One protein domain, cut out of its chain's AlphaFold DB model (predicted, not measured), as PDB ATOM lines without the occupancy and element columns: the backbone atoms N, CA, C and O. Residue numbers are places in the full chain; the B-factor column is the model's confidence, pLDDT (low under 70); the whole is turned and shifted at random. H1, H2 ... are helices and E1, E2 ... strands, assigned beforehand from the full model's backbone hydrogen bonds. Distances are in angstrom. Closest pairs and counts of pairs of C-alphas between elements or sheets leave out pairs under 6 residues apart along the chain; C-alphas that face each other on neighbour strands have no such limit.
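What this domain is: This is residues 298 to 327 and 354 to 370 of the 452 residues of the protein "DNA-directed RNA polymerase subunit M/transcription elongation factor TFIIS" of Micromonospora sp. Llam0 (UniProt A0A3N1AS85). A small, strongly twisted sheet of three strands forms the body, and the lone helix H1, residues 312 to 327, sticks out from it as a free arm just after strand E2. The short hairpin of E1 and E2 is joined along E1 by the first half of the longer strand E3, whose last residues run on beyond E1, while residues 354 to 361 form a loop at the same end of the sheet as the turn of residues 302 to 306. The printed part has 47 residues, with three named strands and one named helix in the order E1, E2, H1, E3; the sheet's order is E2, E1, E3, all antiparallel, and the class is mixed, helices and strands. The whole is loose, with a radius of gyration of the C-alphas of 13.5 A, and flat, spanning 38 by 31 by 13 A.

How they stand to each other: The inner strand of the sheet is E1, residues 298 to 301. On it pairs the edge strand E3, residues 362 to 369, antiparallel at 153 degrees between their directions. The C-alphas of Cys 301 and Ala 362 face each other at 4.2 A, and those of Leu 298 and Ser 365 at 5.1 A. N 298 and O 365, 2.8 A apart, and N 363 and O 300, 2.8 A apart, are within hydrogen-bond range. The other edge strand is E2, residues 307 to 310, antiparallel to E1 at 140 degrees. E1 and E2 are a hairpin with a tight link of 5 residues. The C-alphas of Glu 307 and Ile 300 face each other at 4.5 A, and N 299 and O 308 are within hydrogen-bond range at 2.8 A, as are N 308 and O 299 at 2.8 A. The sheet's C-alphas lie up to 5.1 A off their best plane. After a tight link of 1 residue, E2 is followed by H1, residues 312 to 327. H1 stands free and is not on the sheet, with 0 pairs of C-alphas within 10 A; H1 and E1 are apart. In H1 every O i to N i+4 pair is within hydrogen-bond range.

Where its parts are: E1 begins with C-alpha 298 at (214.987, 219.103, 182.584), and E1 and E2 have four residues each. E3 has eight residues, the most of the three strands, and is 20.5 A long from first to last C-alpha; it ends with C-alpha 369 at (206.035, 214.121, 187.738). H1 has 16 residues and is 22.4 A long, from C-alpha 312 at (209.487, 216.776, 174.035) to C-alpha 327 at (205.421, 222.009, 152.662).

The domain as a whole: The two C-alphas farthest apart are those of Leu 327 and Cys 370, at 39.2 A. Without H1, the body of 31 residues spans 30 by 13 by 13 A. Residues 328 to 353 are not printed, and C-alphas 327 and 354 across this cut are 29.9 A apart; the link from H1 to E3 runs across it. Of the links that are printed whole, none is long. The mean pLDDT of the printed part is 82.8, and residues 313, 316 and 326 to 327 are under 70.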
ATOM      1  N   LEU A 298     214.435 217.978 181.839       86.75
ATOM      2  CA  LEU A 298     214.987 219.103 182.584       86.75
ATOM      3  C   LEU A 298     216.368 219.444 182.016       86.75
ATOM      4  O   LEU A 298     217.297 218.638 182.083       86.75
ATOM      5  N   LEU A 299     216.486 220.654 181.478       85.75
ATOM      6  CA  LEU A 299     217.714 221.242 180.955       85.75
ATOM      7  C   LEU A 299     218.238 222.257 181.975       85.75
ATOM      8  O   LEU A 299     217.560 223.244 182.265       85.75
ATOM      9  N   ILE A 300     219.432 222.035 182.524       86.25
ATOM     10  CA  ILE A 300     220.060 222.953 183.486       86.25
ATOM     11  C   ILE A 300     221.200 223.683 182.781       86.25
ATOM     12  O   ILE A 300     222.187 223.060 182.405       86.25
ATOM     13  N   CYS A 301     221.103 225.002 182.596       87.25
ATOM     14  CA  CYS A 301     222.151 225.753 181.900       87.25
ATOM     15  C   CYS A 301     223.513 225.589 182.598       87.25
ATOM     16  O   CYS A 301     223.651 225.916 183.778       87.25
ATOM     17  N   THR A 302     224.540 225.152 181.863       85.75
ATOM     18  CA  THR A 302     225.878 224.917 182.435       85.75
ATOM     19  C   THR A 302     226.530 226.197 182.963       85.75
ATOM     20  O   THR A 302     227.334 226.132 183.890       85.75
ATOM     21  N   THR A 303     226.176 227.355 182.392       86.06
ATOM     22  CA  THR A 303     226.746 228.670 182.727       86.06
ATOM     23  C   THR A 303     226.070 229.311 183.939       86.06
ATOM     24  O   THR A 303     226.741 229.624 184.915       86.06
ATOM     25  N   CYS A 304     224.747 229.517 183.900       91.00
ATOM     26  CA  CYS A 304     224.024 230.269 184.938       91.00
ATOM     27  C   CYS A 304     223.109 229.413 185.829       91.00
ATOM     28  O   CYS A 304     222.358 229.966 186.632       91.00
ATOM     29  N   ARG A 305     223.136 228.082 185.665       92.56
ATOM     30  CA  ARG A 305     222.341 227.095 186.421       92.56
ATOM     31  C   ARG A 305     220.821 227.281 186.372       92.56
ATOM     32  O   ARG A 305     220.107 226.639 187.132       92.56
ATOM     33  N   LEU A 306     220.309 228.093 185.442       94.19
ATOM     34  CA  LEU A 306     218.873 228.205 185.215       94.19
ATOM     35  C   LEU A 306     218.305 226.880 184.691       94.19
ATOM     36  O   LEU A 306     218.758 226.364 183.666       94.19
ATOM     37  N   GLU A 307     217.283 226.387 185.376       93.31
ATOM     38  CA  GLU A 307     216.497 225.224 184.990       93.31
ATOM     39  C   GLU A 307     215.418 225.594 183.958       93.31
ATOM     40  O   GLU A 307     214.670 226.557 184.135       93.31
ATOM     41  N   LYS A 308     215.298 224.799 182.892       91.44
ATOM     42  CA  LYS A 308     214.205 224.849 181.914       91.44
ATOM     43  C   LYS A 308     213.627 223.446 181.764       91.44
ATOM     44  O   LYS A 308     214.344 222.524 181.386       91.44
ATOM     45  N   ILE A 309     212.334 223.286 182.023       90.44
ATOM     46  CA  ILE A 309     211.630 222.029 181.747       90.44
ATOM     47  C   ILE A 309     211.057 222.108 180.335       90.44
ATOM     48  O   ILE A 309     210.340 223.048 179.993       90.44
ATOM     49  N   VAL A 310     211.400 221.127 179.513       85.81
ATOM     50  CA  VAL A 310     210.985 220.997 178.120       85.81
ATOM     51  C   VAL A 310     210.016 219.830 177.992       85.81
ATOM     52  O   VAL A 310     210.268 218.731 178.494       85.81
ATOM     53  N   ASN A 311     208.901 220.067 177.297       82.94
ATOM     54  CA  ASN A 311     208.021 218.996 176.853       82.94
ATOM     55  C   ASN A 311     208.464 218.510 175.456       82.94
ATOM     56  O   ASN A 311     208.213 219.226 174.481       82.94
ATOM     57  N   PRO A 312     209.051 217.303 175.329       72.06
ATOM     58  CA  PRO A 312     209.487 216.776 174.035       72.06
ATOM     59  C   PRO A 312     208.315 216.491 173.076       72.06
ATOM     60  O   PRO A 312     208.505 216.474 171.861       72.06
ATOM     61  N   GLU A 313     207.091 216.306 173.583       68.12
ATOM     62  CA  GLU A 313     205.880 216.169 172.760       68.12
ATOM     63  C   GLU A 313     205.528 217.500 172.085       68.12
ATOM     64  O   GLU A 313     205.228 217.540 170.892       68.12
ATOM     65  N   LEU A 314     205.625 218.607 172.831       74.25
ATOM     66  CA  LEU A 314     205.330 219.945 172.322       74.25
ATOM     67  C   LEU A 314     206.348 220.366 171.258       74.25
ATOM     68  O   LEU A 314     205.951 220.872 170.211       74.25
ATOM     69  N   GLU A 315     207.639 220.106 171.481       73.38
ATOM     70  CA  GLU A 315     208.684 220.376 170.484       73.38
ATOM     71  C   GLU A 315     208.476 219.564 169.198       73.38
ATOM     72  O   GLU A 315     208.689 220.077 168.100       73.38
ATOM     73  N   ARG A 316     207.984 218.320 169.297       67.69
ATOM     74  CA  ARG A 316     207.641 217.500 168.121       67.69
ATOM     75  C   ARG A 316     206.403 217.986 167.398       67.69
ATOM     76  O   ARG A 316     206.414 217.997 166.174       67.69
ATOM     77  N   LEU A 317     205.363 218.406 168.116       73.50
ATOM     78  CA  LEU A 317     204.195 219.036 167.500       73.50
ATOM     79  C   LEU A 317     204.594 220.341 166.799       73.50
ATOM     80  O   LEU A 317     204.153 220.586 165.681       73.50
ATOM     81  N   GLN A 318     205.493 221.134 167.385       79.56
ATOM     82  CA  GLN A 318     206.041 222.341 166.763       79.56
ATOM     83  C   GLN A 318     206.904 222.033 165.528       79.56
ATOM     84  O   GLN A 318     206.709 222.663 164.494       79.56
ATOM     85  N   GLU A 319     207.802 221.045 165.577       76.12
ATOM     86  CA  GLU A 319     208.612 220.608 164.426       76.12
ATOM     87  C   GLU A 319     207.741 219.976 163.320       76.12
ATOM     88  O   GLU A 319     207.962 220.248 162.141       76.12
ATOM     89  N   ARG A 320     206.719 219.179 163.671       77.12
ATOM     90  CA  ARG A 320     205.741 218.607 162.724       77.12
ATOM     91  C   ARG A 320     204.934 219.727 162.060       77.12
ATOM     92  O   ARG A 320     204.884 219.770 160.836       77.12
ATOM     93  N   ASN A 321     204.412 220.676 162.841       77.62
ATOM     94  CA  ASN A 321     203.685 221.851 162.342       77.62
ATOM     95  C   ASN A 321     204.570 222.811 161.532       77.62
ATOM     96  O   ASN A 321     204.084 223.477 160.619       77.62
ATOM     97  N   ARG A 322     205.871 222.890 161.838       78.88
ATOM     98  CA  ARG A 322     206.850 223.610 161.018       78.88
ATOM     99  C   ARG A 322     207.002 222.924 159.663       78.88
ATOM    100  O   ARG A 322     206.784 223.576 158.653       78.88
ATOM    101  N   ARG A 323     207.267 221.613 159.633       76.75
ATOM    102  CA  ARG A 323     207.407 220.851 158.379       76.75
ATOM    103  C   ARG A 323     206.145 220.895 157.516       76.75
ATOM    104  O   ARG A 323     206.259 221.081 156.310       76.75
ATOM    105  N   THR A 324     204.950 220.765 158.098       76.06
ATOM    106  CA  THR A 324     203.697 220.871 157.329       76.06
ATOM    107  C   THR A 324     203.462 222.286 156.804       76.06
ATOM    108  O   THR A 324     203.028 222.433 155.665       76.06
ATOM    109  N   ARG A 325     203.812 223.335 157.566       74.62
ATOM    110  CA  ARG A 325     203.789 224.725 157.076       74.62
ATOM    111  C   ARG A 325     204.801 224.954 155.951       74.62
ATOM    112  O   ARG A 325     204.452 225.578 154.952       74.62
ATOM    113  N   ASP A 326     206.020 224.443 156.088       68.31
ATOM    114  CA  ASP A 326     207.064 224.569 155.071       68.31
ATOM    115  C   ASP A 326     206.584 223.933 153.749       68.31
ATOM    116  O   ASP A 326     206.580 224.612 152.721       68.31
ATOM    117  N   LEU A 327     206.025 222.713 153.805       67.50
ATOM    118  CA  LEU A 327     205.421 222.009 152.662       67.50
ATOM    119  C   LEU A 327     204.186 222.720 152.075       67.50
ATOM    120  O   LEU A 327     204.054 222.826 150.854       67.50
ATOM    121  N   CYS A 354     219.712 229.312 176.667       87.94
ATOM    122  CA  CYS A 354     219.326 229.751 178.001       87.94
ATOM    123  C   CYS A 354     218.663 231.141 177.942       87.94
ATOM    124  O   CYS A 354     219.335 232.098 177.554       87.94
ATOM    125  N   PRO A 355     217.415 231.323 178.413       90.50
ATOM    126  CA  PRO A 355     216.737 232.620 178.337       90.50
ATOM    127  C   PRO A 355     217.361 233.703 179.236       90.50
ATOM    128  O   PRO A 355     217.079 234.878 179.042       90.50
ATOM    129  N   ARG A 356     218.220 233.338 180.205       92.62
ATOM    130  CA  ARG A 356     218.892 234.291 181.111       92.62
ATOM    131  C   ARG A 356     220.278 234.739 180.645       92.62
ATOM    132  O   ARG A 356     220.660 235.867 180.925       92.62
ATOM    133  N   CYS A 357     221.060 233.860 180.016       92.00
ATOM    134  CA  CYS A 357     222.462 234.149 179.666       92.00
ATOM    135  C   CYS A 357     222.838 233.810 178.218       92.00
ATOM    136  O   CYS A 357     224.010 233.890 177.872       92.00
ATOM    137  N   GLN A 358     221.876 233.373 177.400       91.50
ATOM    138  CA  GLN A 358     222.064 232.952 176.004       91.50
ATOM    139  C   GLN A 358     223.065 231.796 175.791       91.50
ATOM    140  O   GLN A 358     223.319 231.404 174.658       91.50
ATOM    141  N   GLY A 359     223.577 231.180 176.865       86.19
ATOM    142  CA  GLY A 359     224.412 229.982 176.796       86.19
ATOM    143  C   GLY A 359     223.698 228.816 176.106       86.19
ATOM    144  O   GLY A 359     222.523 228.551 176.378       86.19
ATOM    145  N   LEU A 360     224.427 228.126 175.227       85.75
ATOM    146  CA  LEU A 360     223.905 227.088 174.328       85.75
ATOM    147  C   LEU A 360     224.026 225.660 174.884       85.75
ATOM    148  O   LEU A 360     223.542 224.711 174.277       85.75
ATOM    149  N   SER A 361     224.667 225.504 176.041       77.94
ATOM    150  CA  SER A 361     224.932 224.221 176.688       77.94
ATOM    151  C   SER A 361     224.106 224.054 177.967       77.94
ATOM    152  O   SER A 361     224.060 224.939 178.833       77.94
ATOM    153  N   ALA A 362     223.465 222.893 178.095       82.00
ATOM    154  CA  ALA A 362     222.714 222.483 179.275       82.00
ATOM    155  C   ALA A 362     223.077 221.053 179.691       82.00
ATOM    156  O   ALA A 362     223.299 220.191 178.845       82.00
ATOM    157  N   ASP A 363     223.087 220.810 180.998       78.62
ATOM    158  CA  ASP A 363     223.085 219.466 181.559       78.62
ATOM    159  C   ASP A 363     221.661 218.899 181.410       78.62
ATOM    160  O   ASP A 363     220.715 219.417 182.012       78.62
ATOM    161  N   GLU A 364     221.494 217.861 180.588       80.81
ATOM    162  CA  GLU A 364     220.186 217.244 180.341       80.81
ATOM    163  C   GLU A 364     219.870 216.147 181.366       80.81
ATOM    164  O   GLU A 364     220.710 215.310 181.728       80.81
ATOM    165  N   SER A 365     218.627 216.116 181.837       79.75
ATOM    166  CA  SER A 365     218.130 215.097 182.758       79.75
ATOM    167  C   SER A 365     216.669 214.768 182.487       79.75
ATOM    168  O   SER A 365     215.872 215.635 182.140       79.75
ATOM    169  N   VAL A 366     216.309 213.496 182.633       82.38
ATOM    170  CA  VAL A 366     214.914 213.057 182.547       82.38
ATOM    171  C   VAL A 366     214.270 213.283 183.907       82.38
ATOM    172  O   VAL A 366     214.815 212.856 184.924       82.38
ATOM    173  N   VAL A 367     213.109 213.933 183.929       87.81
ATOM    174  CA  VAL A 367     212.311 214.130 185.142       87.81
ATOM    175  C   VAL A 367     210.913 213.565 184.966       87.81
ATOM    176  O   VAL A 367     210.313 213.654 183.896       87.81
ATOM    177  N   THR A 368     210.403 212.976 186.040       90.06
ATOM    178  CA  THR A 368     209.058 212.398 186.111       90.06
ATOM    179  C   THR A 368     208.217 213.237 187.067       90.06
ATOM    180  O   THR A 368     208.746 213.772 188.036       90.06
ATOM    181  N   PHE A 369     206.916 213.378 186.831       92.25
ATOM    182  CA  PHE A 369     206.035 214.121 187.738       92.25
ATOM    183  C   PHE A 369     205.178 213.177 188.576       92.25
ATOM    184  O   PHE A 369     204.615 212.207 188.067       92.25
ATOM    185  N   CYS A 370     205.053 213.458 189.876       94.62
ATOM    186  CA  CYS A 370     204.148 212.699 190.729       94.62
ATOM    187  C   CYS A 370     202.691 212.952 190.320       94.62
ATOM    188  O   CYS A 370     202.208 214.080 190.413       94.62
TER     189      CYS A 370